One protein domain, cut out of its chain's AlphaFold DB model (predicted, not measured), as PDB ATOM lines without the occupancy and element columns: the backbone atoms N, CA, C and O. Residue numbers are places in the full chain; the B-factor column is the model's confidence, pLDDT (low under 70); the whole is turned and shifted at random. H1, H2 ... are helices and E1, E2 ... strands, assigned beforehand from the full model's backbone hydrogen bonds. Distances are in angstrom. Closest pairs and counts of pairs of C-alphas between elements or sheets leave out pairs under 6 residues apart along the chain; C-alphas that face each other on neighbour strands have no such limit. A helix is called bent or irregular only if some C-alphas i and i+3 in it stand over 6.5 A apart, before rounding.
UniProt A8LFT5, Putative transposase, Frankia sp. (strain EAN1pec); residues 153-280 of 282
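This is residues 153 to 280 of the 282 residues of the protein "Putative transposase" of Frankia sp. (strain EAN1pec) (UniProt A8LFT5). A long, twisted hairpin of E1 and E2 reaches out as an arm from a small body, where E3 joins E2 to widen it into a three-stranded sheet and H2 packs over one face. H1 and H3 lie at the body's end of the domain, separate from H2, while residues 194 to 199 of the loop at the arm's far end and residues 273 to 280 at the other end of the model stick out. The printed part has 128 residues, with three named helices and three named strands in the order H1 E1 E2 E3 H2 H3; the class is mixed, and the antiparallel sheet has the order E1, E2, E3. It is only just loose, close to extended, with a radius of gyration of the C-alphas of 20.8 A, and spans 64 by 45 by 32 A.

H1, residues 153 to 165, is not on the sheet, but only just, with 4 pairs of C-alphas within 10 A. E1, residues 174 to 187, is antiparallel to E2, residues 206 to 219, at 164 degrees; N 175 and O 218 are 2.8 A apart, within hydrogen-bond range. E1 bends by 61 degrees at residue 181 and E2 by 69 degrees at residue 209. E3, residues 225 to 230, forms a hairpin with E2, with N 217 and O 226 at 2.8 A. The three strands form a meander, each the antiparallel neighbour of the one before, and the sheet is twisted. H2, residues 235 to 249, is on the sheet over E2 and E3 at a height of 8.7 A, giving two layers, a helix on one face of a sheet. On the local plane its line stands at 27 degrees to E3, only just along the strands. The closest C-alphas of E3 and H2 are those of Phe 230 and Asp 237, 6.6 A apart. H3, residues 260 to 279, is not on the sheet and is apart from H1 and H2. Every O i to N i+4 pair is within hydrogen-bond range in H1 and H2, but 10 of 16 in H3.

H1 begins at C-alpha 153 (-11.446, 39.071, -43.640). E1 is 35.1 A long, E2 34.8 A and H2 21.1 A. H3, 24.7 A long, is only just irregular, C-alphas 266 and 269 being 6.6 A apart, has a kink of 68 degrees near residue 267, and ends at C-alpha 279 (2.526, 3.738, -48.061).

The two C-alphas farthest apart are those of Thr 196 and Asn 280, 73.5 A. The printed part has no cut, and the link from E1 to E2, 18 residues, is long. The mean pLDDT of the printed part is 73.7; residues 170 to 171 and 250 to 280 are under 70.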
ATOM      1  N   PHE A 153     -10.896  39.140 -44.999       73.56
ATOM      2  CA  PHE A 153     -11.446  39.071 -43.640       73.56
ATOM      3  C   PHE A 153     -12.930  39.440 -43.561       73.56
ATOM      4  O   PHE A 153     -13.685  38.762 -42.872       73.56
ATOM      5  N   GLU A 154     -13.339  40.511 -44.241       76.69
ATOM      6  CA  GLU A 154     -14.725  40.993 -44.220       76.69
ATOM      7  C   GLU A 154     -15.682  39.941 -44.790       76.69
ATOM      8  O   GLU A 154     -16.624  39.553 -44.104       76.69
ATOM      9  N   ALA A 155     -15.361  39.380 -45.960       76.44
ATOM     10  CA  ALA A 155     -16.160  38.333 -46.594       76.44
ATOM     11  C   ALA A 155     -16.279  37.073 -45.717       76.44
ATOM     12  O   ALA A 155     -17.360  36.505 -45.588       76.44
ATOM     13  N   LYS A 156     -15.193  36.654 -45.052       73.62
ATOM     14  CA  LYS A 156     -15.213  35.494 -44.135       73.62
ATOM     15  C   LYS A 156     -16.045  35.749 -42.890       73.62
ATOM     16  O   LYS A 156     -16.713  34.849 -42.393       73.62
ATOM     17  N   VAL A 157     -15.983  36.970 -42.354       74.88
ATOM     18  CA  VAL A 157     -16.817  37.358 -41.215       74.88
ATOM     19  C   VAL A 157     -18.285  37.349 -41.618       74.88
ATOM     20  O   VAL A 157     -19.090  36.824 -40.858       74.88
ATOM     21  N   GLU A 158     -18.631  37.885 -42.787       76.06
ATOM     22  CA  GLU A 158     -20.002  37.852 -43.301       76.06
ATOM     23  C   GLU A 158     -20.518  36.422 -43.475       76.06
ATOM     24  O   GLU A 158     -21.623  36.135 -43.024       76.06
ATOM     25  N   ASP A 159     -19.713  35.518 -44.036       74.31
ATOM     26  CA  ASP A 159     -20.080  34.108 -44.209       74.31
ATOM     27  C   ASP A 159     -20.324  33.413 -42.856       74.31
ATOM     28  O   ASP A 159     -21.408  32.890 -42.587       74.31
ATOM     29  N   VAL A 160     -19.361  33.502 -41.929       73.69
ATOM     30  CA  VAL A 160     -19.468  32.878 -40.599       73.69
ATOM     31  C   VAL A 160     -20.616  33.469 -39.776       73.69
ATOM     32  O   VAL A 160     -21.353  32.731 -39.124       73.69
ATOM     33  N   VAL A 161     -20.783  34.796 -39.785       76.94
ATOM     34  CA  VAL A 161     -21.878  35.461 -39.063       76.94
ATOM     35  C   VAL A 161     -23.222  35.136 -39.709       76.94
ATOM     36  O   VAL A 161     -24.187  34.906 -38.982       76.94
ATOM     37  N   GLY A 162     -23.285  35.065 -41.040       73.81
ATOM     38  CA  GLY A 162     -24.467  34.635 -41.780       73.81
ATOM     39  C   GLY A 162     -24.937  33.257 -41.327       73.81
ATOM     40  O   GLY A 162     -26.098  33.097 -40.967       73.81
ATOM     41  N   LEU A 163     -24.010  32.307 -41.199       73.69
ATOM     42  CA  LEU A 163     -24.294  30.946 -40.730       73.69
ATOM     43  C   LEU A 163     -24.797  30.887 -39.282       73.69
ATOM     44  O   LEU A 163     -25.551  29.984 -38.932       73.69
ATOM     45  N   TYR A 164     -24.408  31.837 -38.428       75.31
ATOM     46  CA  TYR A 164     -24.923  31.920 -37.057       75.31
ATOM     47  C   TYR A 164     -26.305  32.575 -36.969       75.31
ATOM     48  O   TYR A 164     -27.059  32.265 -36.048       75.31
ATOM     49  N   LEU A 165     -26.619  33.507 -37.873       81.31
ATOM     50  CA  LEU A 165     -27.865  34.279 -37.843       81.31
ATOM     51  C   LEU A 165     -29.003  33.613 -38.620       81.31
ATOM     52  O   LEU A 165     -30.141  33.655 -38.158       81.31
ATOM     53  N   ASP A 166     -28.696  33.030 -39.775       77.88
ATOM     54  CA  ASP A 166     -29.652  32.382 -40.675       77.88
ATOM     55  C   ASP A 166     -29.067  31.046 -41.166       77.88
ATOM     56  O   ASP A 166     -28.593  30.935 -42.301       77.88
ATOM     57  N   PRO A 167     -28.996  30.034 -40.280       73.75
ATOM     58  CA  PRO A 167     -28.493  28.727 -40.664       73.75
ATOM     59  C   PRO A 167     -29.420  28.089 -41.714       73.75
ATOM     60  O   PRO A 167     -30.643  28.219 -41.609       73.75
ATOM     61  N   PRO A 168     -28.875  27.347 -42.696       74.69
ATOM     62  CA  PRO A 168     -29.685  26.599 -43.651       74.69
ATOM     63  C   PRO A 168     -30.699  25.678 -42.958       74.69
ATOM     64  O   PRO A 168     -30.438  25.133 -41.884       74.69
ATOM     65  N   GLU A 169     -31.859  25.477 -43.582       72.56
ATOM     66  CA  GLU A 169     -32.937  24.686 -42.985       72.56
ATOM     67  C   GLU A 169     -32.482  23.244 -42.699       72.56
ATOM     68  O   GLU A 169     -32.020  22.529 -43.585       72.56
ATOM     69  N   GLY A 170     -32.603  22.825 -41.435       69.19
ATOM     70  CA  GLY A 170     -32.166  21.506 -40.972       69.19
ATOM     71  C   GLY A 170     -30.661  21.370 -40.710       69.19
ATOM     72  O   GLY A 170     -30.226  20.275 -40.357       69.19
ATOM     73  N   ALA A 171     -29.872  22.440 -40.848       69.00
ATOM     74  CA  ALA A 171     -28.446  22.423 -40.542       69.00
ATOM     75  C   ALA A 171     -28.172  22.660 -39.050       69.00
ATOM     76  O   ALA A 171     -28.740  23.552 -38.416       69.00
ATOM     77  N   GLU A 172     -27.233  21.889 -38.506       72.31
ATOM     78  CA  GLU A 172     -26.683  22.095 -37.169       72.31
ATOM     79  C   GLU A 172     -25.347  22.832 -37.282       72.31
ATOM     80  O   GLU A 172     -24.423  22.379 -37.959       72.31
ATOM     81  N   VAL A 173     -25.235  23.983 -36.616       75.75
ATOM     82  CA  VAL A 173     -24.030  24.816 -36.686       75.75
ATOM     83  C   VAL A 173     -23.192  24.631 -35.429       75.75
ATOM     84  O   VAL A 173     -23.603  25.003 -34.328       75.75
ATOM     85  N   LEU A 174     -21.990  24.084 -35.611       78.06
ATOM     86  CA  LEU A 174     -21.033  23.833 -34.537       78.06
ATOM     87  C   LEU A 174     -19.839  24.791 -34.629       78.06
ATOM     88  O   LEU A 174     -19.156  24.866 -35.646       78.06
ATOM     89  N   SER A 175     -19.544  25.480 -33.529       80.94
ATOM     90  CA  SER A 175     -18.332  26.283 -33.354       80.94
ATOM     91  C   SER A 175     -17.319  25.514 -32.513       80.94
ATOM     92  O   SER A 175     -17.564  25.249 -31.336       80.94
ATOM     93  N   ILE A 176     -16.164  25.186 -33.094       83.31
ATOM     94  CA  ILE A 176     -15.105  24.425 -32.421       83.31
ATOM     95  C   ILE A 176     -13.964  25.349 -32.018       83.31
ATOM     96  O   ILE A 176     -13.481  26.135 -32.830       83.31
ATOM     97  N   ASP A 177     -13.518  25.228 -30.772       85.25
ATOM     98  CA  ASP A 177     -12.366  25.959 -30.256       85.25
ATOM     99  C   ASP A 177     -11.510  25.072 -29.345       85.25
ATOM    100  O   ASP A 177     -11.957  24.064 -28.781       85.25
ATOM    101  N   GLU A 178     -10.256  25.477 -29.190       85.81
ATOM    102  CA  GLU A 178      -9.284  24.834 -28.328       85.81
ATOM    103  C   GLU A 178      -8.744  25.809 -27.288       85.81
ATOM    104  O   GLU A 178      -8.399  26.963 -27.549       85.81
ATOM    105  N   LYS A 179      -8.602  25.312 -26.064       87.94
ATOM    106  CA  LYS A 179      -7.868  26.001 -25.015       87.94
ATOM    107  C   LYS A 179      -6.659  25.157 -24.639       87.94
ATOM    108  O   LYS A 179      -6.767  24.324 -23.733       87.94
ATOM    109  N   PRO A 180      -5.510  25.368 -25.301       87.94
ATOM    110  CA  PRO A 180      -4.312  24.627 -24.979       87.94
ATOM    111  C   PRO A 180      -3.671  25.142 -23.687       87.94
ATOM    112  O   PRO A 180      -3.862  26.289 -23.262       87.94
ATOM    113  N   GLY A 181      -2.862  24.301 -23.057       86.56
ATOM    114  CA  GLY A 181      -1.989  24.694 -21.965       86.56
ATOM    115  C   GLY A 181      -2.711  24.994 -20.649       86.56
ATOM    116  O   GLY A 181      -2.169  25.732 -19.816       86.56
ATOM    117  N   VAL A 182      -3.920  24.464 -20.426       89.56
ATOM    118  CA  VAL A 182      -4.681  24.700 -19.190       89.56
ATOM    119  C   VAL A 182      -3.954  24.050 -18.024       89.56
ATOM    120  O   VAL A 182      -3.886  22.833 -17.882       89.56
ATOM    121  N   GLN A 183      -3.391  24.878 -17.152       88.31
ATOM    122  CA  GLN A 183      -2.669  24.377 -15.991       88.31
ATOM    123  C   GLN A 183      -3.654  23.960 -14.903       88.31
ATOM    124  O   GLN A 183      -4.324  24.807 -14.305       88.31
ATOM    125  N   ALA A 184      -3.681  22.664 -14.601       84.19
ATOM    126  CA  ALA A 184      -4.423  22.124 -13.473       84.19
ATOM    127  C   ALA A 184      -3.693  22.515 -12.178       84.19
ATOM    128  O   ALA A 184      -2.719  21.883 -11.759       84.19
ATOM    129  N   ARG A 185      -4.121  23.629 -11.577       87.88
ATOM    130  CA  ARG A 185      -3.537  24.177 -10.348       87.88
ATOM    131  C   ARG A 185      -4.525  24.047  -9.206       87.88
ATOM    132  O   ARG A 185      -5.660  24.496  -9.323       87.88
ATOM    133  N   ASP A 186      -4.042  23.529  -8.088       85.31
ATOM    134  CA  ASP A 186      -4.786  23.512  -6.835       85.31
ATOM    135  C   ASP A 186      -4.076  24.359  -5.780       85.31
ATOM    136  O   ASP A 186      -2.848  24.513  -5.812       85.31
ATOM    137  N   ARG A 187      -4.833  24.944  -4.852       86.00
ATOM    138  CA  ARG A 187      -4.231  25.718  -3.758       86.00
ATOM    139  C   ARG A 187      -3.731  24.758  -2.692       86.00
ATOM    140  O   ARG A 187      -4.403  23.796  -2.349       86.00
ATOM    141  N   THR A 188      -2.551  25.039  -2.145       87.44
ATOM    142  CA  THR A 188      -1.953  24.208  -1.085       87.44
ATOM    143  C   THR A 188      -2.793  24.168   0.190       87.44
ATOM    144  O   THR A 188      -2.677  23.224   0.964       87.44
ATOM    145  N   GLN A 189      -3.629  25.183   0.419       87.06
ATOM    146  CA  GLN A 189      -4.564  25.253   1.537       87.06
ATOM    147  C   GLN A 189      -5.901  25.841   1.065       87.06
ATOM    148  O   GLN A 189      -5.912  26.655   0.131       87.06
ATOM    149  N   PRO A 190      -7.026  25.486   1.717       86.12
ATOM    150  CA  PRO A 190      -8.324  26.058   1.391       86.12
ATOM    151  C   PRO A 190      -8.324  27.584   1.592       86.12
ATOM    152  O   PRO A 190      -7.768  28.084   2.579       86.12
ATOM    153  N   PRO A 191      -8.939  28.348   0.671       88.50
ATOM    154  CA  PRO A 191      -9.015  29.796   0.791       88.50
ATOM    155  C   PRO A 191      -9.892  30.187   1.983       88.50
ATOM    156  O   PRO A 191     -10.904  29.540   2.256       88.50
ATOM    157  N   ARG A 192      -9.541  31.273   2.676       89.06
ATOM    158  CA  ARG A 192     -10.395  31.821   3.740       89.06
ATOM    159  C   ARG A 192     -11.293  32.915   3.163       89.06
ATOM    160  O   ARG A 192     -10.786  33.761   2.418       89.06
ATOM    161  N   PRO A 193     -12.596  32.920   3.485       89.62
ATOM    162  CA  PRO A 193     -13.507  33.954   3.016       89.62
ATOM    163  C   PRO A 193     -13.170  35.322   3.630       89.62
ATOM    164  O   PRO A 193     -12.417  35.422   4.600       89.62
ATOM    165  N   VAL A 194     -13.743  36.377   3.049       94.25
ATOM    166  CA  VAL A 194     -13.716  37.728   3.632       94.25
ATOM    167  C   VAL A 194     -14.365  37.713   5.019       94.25
ATOM    168  O   VAL A 194     -15.383  37.055   5.224       94.25
ATOM    169  N   ALA A 195     -13.795  38.478   5.950       91.31
ATOM    170  CA  ALA A 195     -14.379  38.747   7.260       91.31
ATOM    171  C   ALA A 195     -14.131  40.209   7.667       91.31
ATOM    172  O   ALA A 195     -13.311  40.907   7.069       91.31
ATOM    173  N   THR A 196     -14.820  40.700   8.696       92.19
ATOM    174  CA  THR A 196     -14.613  42.067   9.198       92.19
ATOM    175  C   THR A 196     -13.140  42.295   9.555       92.19
ATOM    176  O   THR A 196     -12.561  41.557  10.351       92.19
ATOM    177  N   GLY A 197     -12.515  43.297   8.928       90.81
ATOM    178  CA  GLY A 197     -11.089  43.602   9.097       90.81
ATOM    179  C   GLY A 197     -10.119  42.624   8.416       90.81
ATOM    180  O   GLY A 197      -8.914  42.725   8.635       90.81
ATOM    181  N   ARG A 198     -10.604  41.672   7.602       85.69
ATOM    182  CA  ARG A 198      -9.779  40.667   6.911       85.69
ATOM    183  C   ARG A 198     -10.242  40.449   5.470       85.69
ATOM    184  O   ARG A 198     -11.386  40.089   5.206       85.69
ATOM    185  N   VAL A 199      -9.323  40.618   4.524       89.62
ATOM    186  CA  VAL A 199      -9.559  40.249   3.121       89.62
ATOM    187  C   VAL A 199      -9.591  38.729   2.963       89.62
ATOM    188  O   VAL A 199      -9.026  38.005   3.785       89.62
ATOM    189  N   ALA A 200     -10.219  38.239   1.892       92.56
ATOM    190  CA  ALA A 200     -10.118  36.829   1.535       92.56
ATOM    191  C   ALA A 200      -8.643  36.456   1.326       92.56
ATOM    192  O   ALA A 200      -7.907  37.182   0.653       92.56
ATOM    193  N   THR A 201      -8.213  35.324   1.883       89.88
ATOM    194  CA  THR A 201      -6.829  34.861   1.746       89.88
ATOM    195  C   THR A 201      -6.757  33.632   0.854       89.88
ATOM    196  O   THR A 201      -7.604  32.740   0.899       89.88
ATOM    197  N   ARG A 202      -5.718  33.591   0.021       88.69
ATOM    198  CA  ARG A 202      -5.346  32.442  -0.808       88.69
ATOM    199  C   ARG A 202      -3.847  32.239  -0.657       88.69
ATOM    200  O   ARG A 202      -3.112  33.224  -0.625       88.69
ATOM    201  N   THR A 203      -3.393  30.993  -0.566       88.12
ATOM    202  CA  THR A 203      -1.954  30.718  -0.570       88.12
ATOM    203  C   THR A 203      -1.358  31.109  -1.918       88.12
ATOM    204  O   THR A 203      -1.957  30.880  -2.977       88.12
ATOM    205  N   HIS A 204      -0.189  31.749  -1.870       83.56
ATOM    206  CA  HIS A 204       0.604  32.033  -3.065       83.56
ATOM    207  C   HIS A 204       1.031  30.722  -3.739       83.56
ATOM    208  O   HIS A 204       0.918  30.584  -4.959       83.56
ATOM    209  N   ASP A 205       1.431  29.745  -2.926       88.56
ATOM    210  CA  ASP A 205       1.916  28.455  -3.395       88.56
ATOM    211  C   ASP A 205       0.769  27.587  -3.918       88.56
ATOM    212  O   ASP A 205      -0.350  27.582  -3.392       88.56
ATOM    213  N   TYR A 206       1.057  26.848  -4.985       87.12
ATOM    214  CA  TYR A 206       0.101  25.987  -5.665       87.12
ATOM    215  C   TYR A 206       0.718  24.618  -5.927       87.12
ATOM    216  O   TYR A 206       1.919  24.496  -6.160       87.12
ATOM    217  N   GLN A 207      -0.121  23.587  -5.919       86.81
ATOM    218  CA  GLN A 207       0.262  22.260  -6.383       86.81
ATOM    219  C   GLN A 207      -0.030  22.177  -7.880       86.81
ATOM    220  O   GLN A 207      -1.161  22.404  -8.321       86.81
ATOM    221  N   ARG A 208       1.006  21.895  -8.674       87.19
ATOM    222  CA  ARG A 208       0.883  21.699 -10.119       87.19
ATOM    223  C   ARG A 208       0.497  20.242 -10.381       87.19
ATOM    224  O   ARG A 208       1.303  19.355 -10.137       87.19
ATOM    225  N   LYS A 209      -0.704  20.014 -10.914       87.38
ATOM    226  CA  LYS A 209      -1.216  18.684 -11.301       87.38
ATOM    227  C   LYS A 209      -1.021  18.390 -12.797       87.38
ATOM    228  O   LYS A 209      -1.703  17.547 -13.360       87.38
ATOM    229  N   GLY A 210      -0.094  19.104 -13.437       87.94
ATOM    230  CA  GLY A 210       0.166  19.025 -14.874       87.94
ATOM    231  C   GLY A 210      -0.565  20.094 -15.686       87.94
ATOM    232  O   GLY A 210      -1.017  21.118 -15.160       87.94
ATOM    233  N   THR A 211      -0.622  19.853 -16.988       89.62
ATOM    234  CA  THR A 211      -1.263  20.697 -17.993       89.62
ATOM    235  C   THR A 211      -2.223  19.816 -18.786       89.62
ATOM    236  O   THR A 211      -1.930  18.642 -18.988       89.62
ATOM    237  N   THR A 212      -3.361  20.361 -19.192       92.25
ATOM    238  CA  THR A 212      -4.332  19.676 -20.043       92.25
ATOM    239  C   THR A 212      -4.763  20.595 -21.173       92.25
ATOM    240  O   THR A 212      -4.752  21.819 -21.023       92.25
ATOM    241  N   ASP A 213      -5.144  19.999 -22.290       90.88
ATOM    242  CA  ASP A 213      -5.664  20.693 -23.454       90.88
ATOM    243  C   ASP A 213      -7.153  20.391 -23.572       90.88
ATOM    244  O   ASP A 213      -7.569  19.232 -23.546       90.88
ATOM    245  N   LEU A 214      -7.964  21.444 -23.626       92.81
ATOM    246  CA  LEU A 214      -9.414  21.345 -23.742       92.81
ATOM    247  C   LEU A 214      -9.813  21.590 -25.194       92.81
ATOM    248  O   LEU A 214      -9.537  22.671 -25.714       92.81
ATOM    249  N   PHE A 215     -10.521  20.641 -25.795       92.19
ATOM    250  CA  PHE A 215     -11.271  20.857 -27.030       92.19
ATOM    251  C   PHE A 215     -12.754  20.973 -26.700       92.19
ATOM    252  O   PHE A 215     -13.258  20.232 -25.849       92.19
ATOM    253  N   ALA A 216     -13.441  21.913 -27.343       91.38
ATOM    254  CA  ALA A 216     -14.864  22.138 -27.144       91.38
ATOM    255  C   ALA A 216     -15.565  22.456 -28.467       91.38
ATOM    256  O   ALA A 216     -15.030  23.173 -29.307       91.38
ATOM    257  N   ALA A 217     -16.780  21.941 -28.614       87.69
ATOM    258  CA  ALA A 217     -17.699  22.212 -29.705       87.69
ATOM    259  C   ALA A 217     -18.983  22.784 -29.101       87.69
ATOM    260  O   ALA A 217     -19.621  22.142 -28.265       87.69
ATOM    261  N   LEU A 218     -19.321  24.007 -29.495       86.50
ATOM    262  CA  LEU A 218     -20.553  24.694 -29.136       86.50
ATOM    263  C   LEU A 218     -21.553  24.546 -30.278       86.50
ATOM    264  O   LEU A 218     -21.284  25.005 -31.384       86.50
ATOM    265  N   ASP A 219     -22.711  23.975 -29.990       85.75
ATOM    266  CA  ASP A 219     -23.883  24.074 -30.851       85.75
ATOM    267  C   ASP A 219     -24.494  25.469 -30.702       85.75
ATOM    268  O   ASP A 219     -24.924  25.866 -29.616       85.75
ATOM    269  N   VAL A 220     -24.481  26.232 -31.794       80.44
ATOM    270  CA  VAL A 220     -24.924  27.631 -31.823       80.44
ATOM    271  C   VAL A 220     -26.441  27.741 -31.666       80.44
ATOM    272  O   VAL A 220     -26.920  28.691 -31.048       80.44
ATOM    273  N   GLY A 221     -27.196  26.763 -32.171       81.06
ATOM    274  CA  GLY A 221     -28.655  26.759 -32.103       81.06
ATOM    275  C   GLY A 221     -29.175  26.383 -30.717       81.06
ATOM    276  O   GLY A 221     -30.106  27.008 -30.211       81.06
ATOM    277  N   THR A 222     -28.564  25.380 -30.075       84.94
ATOM    278  CA  THR A 222     -29.034  24.868 -28.771       84.94
ATOM    279  C   THR A 222     -28.270  25.420 -27.568       84.94
ATOM    280  O   THR A 222     -28.754  25.348 -26.436       84.94
ATOM    281  N   GLY A 223     -27.066  25.956 -27.777       85.94
ATOM    282  CA  GLY A 223     -26.149  26.363 -26.713       85.94
ATOM    283  C   GLY A 223     -25.454  25.192 -26.004       85.94
ATOM    284  O   GLY A 223     -24.781  25.402 -24.989       85.94
ATOM    285  N   ARG A 224     -25.614  23.954 -26.492       89.88
ATOM    286  CA  ARG A 224     -24.973  22.766 -25.914       89.88
ATOM    287  C   ARG A 224     -23.472  22.786 -26.189       89.88
ATOM    288  O   ARG A 224     -23.040  23.042 -27.307       89.88
ATOM    289  N   VAL A 225     -22.673  22.464 -25.172       91.75
ATOM    290  CA  VAL A 225     -21.216  22.338 -25.303       91.75
ATOM    291  C   VAL A 225     -20.800  20.889 -25.091       91.75
ATOM    292  O   VAL A 225     -20.963  20.348 -23.996       91.75
ATOM    293  N   THR A 226     -20.209  20.290 -26.120       90.75
ATOM    294  CA  THR A 226     -19.497  19.011 -26.031       90.75
ATOM    295  C   THR A 226     -18.014  19.312 -25.874       90.75
ATOM    296  O   THR A 226     -17.436  20.016 -26.696       90.75
ATOM    297  N   ALA A 227     -17.380  18.816 -24.813       93.94
ATOM    298  CA  ALA A 227     -15.981  19.126 -24.540       93.94
ATOM    299  C   ALA A 227     -15.221  17.937 -23.958       93.94
ATOM    300  O   ALA A 227     -15.787  17.109 -23.240       93.94
ATOM    301  N   ARG A 228     -13.918  17.878 -24.238       94.50
ATOM    302  CA  ARG A 228     -13.029  16.836 -23.723       94.50
ATOM    303  C   ARG A 228     -11.633  17.378 -23.448       94.50
ATOM    304  O   ARG A 228     -11.086  18.161 -24.221       94.50
ATOM    305  N   CYS A 229     -11.063  16.925 -22.335       93.88
ATOM    306  CA  CYS A 229      -9.696  17.227 -21.935       93.88
ATOM    307  C   CYS A 229      -8.746  16.104 -22.361       93.88
ATOM    308  O   CYS A 229      -9.045  14.925 -22.149       93.88
ATOM    309  N   PHE A 230      -7.577  16.479 -22.870       91.75
ATOM    310  CA  PHE A 230      -6.486  15.573 -23.212       91.75
ATOM    311  C   PHE A 230      -5.210  15.948 -22.444       91.75
ATOM    312  O   PHE A 230      -5.036  17.107 -22.048       91.75
ATOM    313  N   PRO A 231      -4.321  14.978 -22.165       90.25
ATOM    314  CA  PRO A 231      -3.036  15.240 -21.515       90.25
ATOM    315  C   PRO A 231      -2.008  15.887 -22.458       90.25
ATOM    316  O   PRO A 231      -0.956  16.328 -21.995       90.25
ATOM    317  N   SER A 232      -2.290  15.916 -23.760       87.56
ATOM    318  CA  SER A 232      -1.423  16.446 -24.804       87.56
ATOM    319  C   SER A 232      -2.204  17.257 -25.834       87.56
ATOM    320  O   SER A 232      -3.410  17.084 -26.004       87.56
ATOM    321  N   HIS A 233      -1.475  18.116 -26.547       85.25
ATOM    322  CA  HIS A 233      -1.983  18.917 -27.651       85.25
ATOM    323  C   HIS A 233      -1.491  18.310 -28.963       85.25
ATOM    324  O   HIS A 233      -0.553  18.807 -29.590       85.25
ATOM    325  N   THR A 234      -2.057  17.162 -29.337       85.19
ATOM    326  CA  THR A 234      -1.711  16.504 -30.597       85.19
ATOM    327  C   THR A 234      -2.876  16.503 -31.567       85.19
ATOM    328  O   THR A 234      -4.049  16.566 -31.208       85.19
ATOM    329  N   ARG A 235      -2.538  16.341 -32.842       80.25
ATOM    330  CA  ARG A 235      -3.527  16.107 -33.888       80.25
ATOM    331  C   ARG A 235      -4.384  14.863 -33.621       80.25
ATOM    332  O   ARG A 235      -5.560  14.861 -33.966       80.25
ATOM    333  N   ALA A 236      -3.804  13.807 -33.047       83.56
ATOM    334  CA  ALA A 236      -4.540  12.585 -32.726       83.56
ATOM    335  C   ALA A 236      -5.613  12.845 -31.656       83.56
ATOM    336  O   ALA A 236      -6.726  12.335 -31.776       83.56
ATOM    337  N   ASP A 237      -5.303  13.692 -30.672       85.69
ATOM    338  CA  ASP A 237      -6.254  14.137 -29.650       85.69
ATOM    339  C   ASP A 237      -7.415  14.920 -30.282       85.69
ATOM    340  O   ASP A 237      -8.578  14.630 -30.005       85.69
ATOM    341  N   PHE A 238      -7.111  15.840 -31.208       82.81
ATOM    342  CA  PHE A 238      -8.135  16.582 -31.949       82.81
ATOM    343  C   PHE A 238      -9.042  15.660 -32.772       82.81
ATOM    344  O   PHE A 238     -10.259  15.752 -32.668       82.81
ATOM    345  N   LEU A 239      -8.480  14.725 -33.547       85.56
ATOM    346  CA  LEU A 239      -9.282  13.773 -34.328       85.56
ATOM    347  C   LEU A 239     -10.154  12.888 -33.429       85.56
ATOM    348  O   LEU A 239     -11.325  12.690 -33.723       85.56
ATOM    349  N   THR A 240      -9.620  12.443 -32.291       87.31
ATOM    350  CA  THR A 240     -10.389  11.676 -31.296       87.31
ATOM    351  C   THR A 240     -11.568  12.484 -30.745       87.31
ATOM    352  O   THR A 240     -12.631  11.931 -30.466       87.31
ATOM    353  N   PHE A 241     -11.393  13.795 -30.560       87.12
ATOM    354  CA  PHE A 241     -12.482  14.691 -30.184       87.12
ATOM    355  C   PHE A 241     -13.506  14.853 -31.315       87.12
ATOM    356  O   PHE A 241     -14.705  14.774 -31.060       87.12
ATOM    357  N   MET A 242     -13.051  15.006 -32.559       83.19
ATOM    358  CA  MET A 242     -13.933  15.084 -33.725       83.19
ATOM    359  C   MET A 242     -14.785  13.826 -33.895       83.19
ATOM    360  O   MET A 242     -15.985  13.944 -34.121       83.19
ATOM    361  N   ASP A 243     -14.207  12.638 -33.707       83.94
ATOM    362  CA  ASP A 243     -14.945  11.370 -33.753       83.94
ATOM    363  C   ASP A 243     -16.058  11.325 -32.694       83.94
ATOM    364  O   ASP A 243     -17.159  10.850 -32.966       83.94
ATOM    365  N   GLN A 244     -15.802  11.866 -31.496       86.12
ATOM    366  CA  GLN A 244     -16.820  11.992 -30.451       86.12
ATOM    367  C   GLN A 244     -17.941  12.950 -30.868       86.12
ATOM    368  O   GLN A 244     -19.112  12.616 -30.703       86.12
ATOM    369  N   VAL A 245     -17.600  14.124 -31.405       83.56
ATOM    370  CA  VAL A 245     -18.594  15.098 -31.880       83.56
ATOM    371  C   VAL A 245     -19.455  14.466 -32.978       83.56
ATOM    372  O   VAL A 245     -20.676  14.469 -32.875       83.56
ATOM    373  N   ILE A 246     -18.845  13.827 -33.976       79.62
ATOM    374  CA  ILE A 246     -19.570  13.156 -35.066       79.62
ATOM    375  C   ILE A 246     -20.493  12.052 -34.528       79.62
ATOM    376  O   ILE A 246     -21.633  11.931 -34.975       79.62
ATOM    377  N   ALA A 247     -20.033  11.261 -33.556       81.12
ATOM    378  CA  ALA A 247     -20.851  10.219 -32.939       81.12
ATOM    379  C   ALA A 247     -22.062  10.783 -32.174       81.12
ATOM    380  O   ALA A 247     -23.110  10.142 -32.142       81.12
ATOM    381  N   GLU A 248     -21.934  11.969 -31.570       80.50
ATOM    382  CA  GLU A 248     -23.019  12.630 -30.834       80.50
ATOM    383  C   GLU A 248     -24.065  13.292 -31.743       80.50
ATOM    384  O   GLU A 248     -25.231  13.337 -31.358       80.50
ATOM    385  N   TYR A 249     -23.668  13.794 -32.916       72.56
ATOM    386  CA  TYR A 249     -24.558  14.485 -33.868       72.56
ATOM    387  C   TYR A 249     -24.996  13.600 -35.058       72.56
ATOM    388  O   TYR A 249     -25.692  14.050 -35.958       72.56
ATOM    389  N   GLY A 250     -24.633  12.311 -35.043       58.28
ATOM    390  CA  GLY A 250     -25.316  11.230 -35.759       58.28
ATOM    391  C   GLY A 250     -25.630  11.467 -37.242       58.28
ATOM    392  O   GLY A 250     -26.777  11.708 -37.594       58.28
ATOM    393  N   GLY A 251     -24.649  11.288 -38.132       53.84
ATOM    394  CA  GLY A 251     -24.879  11.089 -39.576       53.84
ATOM    395  C   GLY A 251     -25.449  12.275 -40.370       53.84
ATOM    396  O   GLY A 251     -25.639  12.125 -41.576       53.84
ATOM    397  N   ALA A 252     -25.700  13.424 -39.737       51.06
ATOM    398  CA  ALA A 252     -26.031  14.668 -40.424       51.06
ATOM    399  C   ALA A 252     -24.866  15.118 -41.325       51.06
ATOM    400  O   ALA A 252     -23.690  14.912 -41.003       51.06
ATOM    401  N   GLU A 253     -25.185  15.713 -42.475       49.94
ATOM    402  CA  GLU A 253     -24.190  16.268 -43.392       49.94
ATOM    403  C   GLU A 253     -23.546  17.499 -42.732       49.94
ATOM    404  O   GLU A 253     -24.136  18.572 -42.643       49.94
ATOM    405  N   LEU A 254     -22.349  17.313 -42.172       53.25
ATOM    406  CA  LEU A 254     -21.622  18.377 -41.481       53.25
ATOM    407  C   LEU A 254     -21.007  19.333 -42.507       53.25
ATOM    408  O   LEU A 254     -20.040  18.987 -43.193       53.25
ATOM    409  N   HIS A 255     -21.533  20.554 -42.561       51.28
ATOM    410  CA  HIS A 255     -20.976  21.645 -43.353       51.28
ATOM    411  C   HIS A 255     -20.037  22.500 -42.492       51.28
ATOM    412  O   HIS A 255     -20.419  23.023 -41.447       51.28
ATOM    413  N   TRP A 256     -18.786  22.625 -42.931       54.31
ATOM    414  CA  TRP A 256     -17.738  23.376 -42.239       54.31
ATOM    415  C   TRP A 256     -17.636  24.774 -42.844       54.31
ATOM    416  O   TRP A 256     -17.438  24.911 -44.048       54.31
ATOM    417  N   THR A 257     -17.778  25.801 -42.009       45.00
ATOM    418  CA  THR A 257     -17.846  27.211 -42.430       45.00
ATOM    419  C   THR A 257     -16.478  27.875 -42.568       45.00
ATOM    420  O   THR A 257     -16.349  28.920 -43.194       45.00
ATOM    421  N   ALA A 258     -15.422  27.257 -42.037       44.31
ATOM    422  CA  ALA A 258     -14.090  27.574 -42.521       44.31
ATOM    423  C   ALA A 258     -13.919  26.834 -43.849       44.31
ATOM    424  O   ALA A 258     -13.957  25.601 -43.896       44.31
ATOM    425  N   THR A 259     -13.797  27.613 -44.923       40.94
ATOM    426  CA  THR A 259     -13.599  27.106 -46.282       40.94
ATOM    427  C   THR A 259     -12.531  26.015 -46.300       40.94
ATOM    428  O   THR A 259     -11.554  26.058 -45.540       40.94
ATOM    429  N   ALA A 260     -12.728  25.016 -47.172       36.38
ATOM    430  CA  ALA A 260     -11.843  23.865 -47.280       36.38
ATOM    431  C   ALA A 260     -10.383  24.318 -47.296       36.38
ATOM    432  O   ALA A 260      -9.644  23.806 -46.476       36.38
ATOM    433  N   GLU A 261     -10.021  25.343 -48.079       35.31
ATOM    434  CA  GLU A 261      -8.679  25.933 -48.229       35.31
ATOM    435  C   GLU A 261      -8.054  26.520 -46.943       35.31
ATOM    436  O   GLU A 261      -6.833  26.485 -46.790       35.31
ATOM    437  N   GLU A 262      -8.841  26.979 -45.969       40.06
ATOM    438  CA  GLU A 262      -8.349  27.588 -44.718       40.06
ATOM    439  C   GLU A 262      -8.124  26.578 -43.597       40.06
ATOM    440  O   GLU A 262      -7.143  26.666 -42.849       40.06
ATOM    441  N   ILE A 263      -8.999  25.574 -43.515       38.72
ATOM    442  CA  ILE A 263      -8.762  24.381 -42.697       38.72
ATOM    443  C   ILE A 263      -7.609  23.584 -43.319       38.72
ATOM    444  O   ILE A 263      -6.722  23.100 -42.616       38.72
ATOM    445  N   VAL A 264      -7.563  23.509 -44.650       35.88
ATOM    446  CA  VAL A 264      -6.529  22.834 -45.438       35.88
ATOM    447  C   VAL A 264      -5.161  23.496 -45.304       35.88
ATOM    448  O   VAL A 264      -4.177  22.794 -45.091       35.88
ATOM    449  N   ALA A 265      -5.048  24.820 -45.301       35.72
ATOM    450  CA  ALA A 265      -3.747  25.468 -45.122       35.72
ATOM    451  C   ALA A 265      -3.076  25.113 -43.773       35.72
ATOM    452  O   ALA A 265      -1.848  25.117 -43.677       35.72
ATOM    453  N   LYS A 266      -3.855  24.748 -42.740       33.62
ATOM    454  CA  LYS A 266      -3.339  24.301 -41.430       33.62
ATOM    455  C   LYS A 266      -3.352  22.782 -41.209       33.62
ATOM    456  O   LYS A 266      -2.522  22.289 -40.448       33.62
ATOM    457  N   VAL A 267      -4.240  22.029 -41.858       34.03
ATOM    458  CA  VAL A 267      -4.415  20.573 -41.652       34.03
ATOM    459  C   VAL A 267      -3.922  19.738 -42.849       34.03
ATOM    460  O   VAL A 267      -3.490  18.595 -42.675       34.03
ATOM    461  N   GLU A 268      -3.908  20.287 -44.064       29.39
ATOM    462  CA  GLU A 268      -3.580  19.568 -45.307       29.39
ATOM    463  C   GLU A 268      -2.078  19.358 -45.515       29.39
ATOM    464  O   GLU A 268      -1.696  18.306 -46.036       29.39
ATOM    465  N   VAL A 269      -1.224  20.245 -44.979       32.38
ATOM    466  CA  VAL A 269       0.231  20.002 -44.884       32.38
ATOM    467  C   VAL A 269       0.525  18.732 -44.070       32.38
ATOM    468  O   VAL A 269       1.483  18.018 -44.347       32.38
ATOM    469  N   LEU A 270      -0.329  18.385 -43.101       36.78
ATOM    470  CA  LEU A 270      -0.099  17.254 -42.200       36.78
ATOM    471  C   LEU A 270      -0.811  15.956 -42.603       36.78
ATOM    472  O   LEU A 270      -0.419  14.899 -42.119       36.78
ATOM    473  N   HIS A 271      -1.863  15.956 -43.431       33.97
ATOM    474  CA  HIS A 271      -2.567  14.704 -43.780       33.97
ATOM    475  C   HIS A 271      -2.167  14.105 -45.128       33.97
ATOM    476  O   HIS A 271      -2.056  12.882 -45.239       33.97
ATOM    477  N   ARG A 272      -1.982  14.941 -46.156       30.86
ATOM    478  CA  ARG A 272      -1.868  14.463 -47.541       30.86
ATOM    479  C   ARG A 272      -0.457  13.962 -47.870       30.86
ATOM    480  O   ARG A 272      -0.329  12.950 -48.554       30.86
ATOM    481  N   GLU A 273       0.569  14.591 -47.297       39.31
ATOM    482  CA  GLU A 273       1.956  14.097 -47.303       39.31
ATOM    483  C   GLU A 273       2.121  12.856 -46.403       39.31
ATOM    484  O   GLU A 273       2.762  11.890 -46.796       39.31
ATOM    485  N   PHE A 274       1.476  12.805 -45.230       38.44
ATOM    486  CA  PHE A 274       1.753  11.769 -44.219       38.44
ATOM    487  C   PHE A 274       1.220  10.373 -44.579       38.44
ATOM    488  O   PHE A 274       1.891   9.373 -44.331       38.44
ATOM    489  N   ARG A 275       0.044  10.272 -45.220       35.41
ATOM    490  CA  ARG A 275      -0.442   8.977 -45.737       35.41
ATOM    491  C   ARG A 275       0.324   8.522 -46.977       35.41
ATOM    492  O   ARG A 275       0.562   7.331 -47.107       35.41
ATOM    493  N   LYS A 276       0.743   9.445 -47.854       36.56
ATOM    494  CA  LYS A 276       1.506   9.102 -49.066       36.56
ATOM    495  C   LYS A 276       2.969   8.738 -48.772       36.56
ATOM    496  O   LYS A 276       3.502   7.884 -49.472       36.56
ATOM    497  N   LEU A 277       3.593   9.307 -47.734       37.38
ATOM    498  CA  LEU A 277       4.949   8.948 -47.288       37.38
ATOM    499  C   LEU A 277       5.021   7.569 -46.613       37.38
ATOM    500  O   LEU A 277       6.009   6.868 -46.801       37.38
ATOM    501  N   LEU A 278       3.984   7.152 -45.877       35.78
ATOM    502  CA  LEU A 278       3.979   5.862 -45.169       35.78
ATOM    503  C   LEU A 278       3.595   4.660 -46.043       35.78
ATOM    504  O   LEU A 278       3.952   3.545 -45.696       35.78
ATOM    505  N   THR A 279       2.897   4.853 -47.166       39.38
ATOM    506  CA  THR A 279       2.526   3.738 -48.061       39.38
ATOM    507  C   THR A 279       3.454   3.550 -49.261       39.38
ATOM    508  O   THR A 279       3.311   2.554 -49.958       39.38
ATOM    509  N   ASN A 280       4.395   4.469 -49.519       34.81
ATOM    510  CA  ASN A 280       5.295   4.393 -50.681       34.81
ATOM    511  C   ASN A 280       6.797   4.339 -50.344       34.81
ATOM    512  O   ASN A 280       7.595   4.419 -51.271       34.81
TER     513      ASN A 280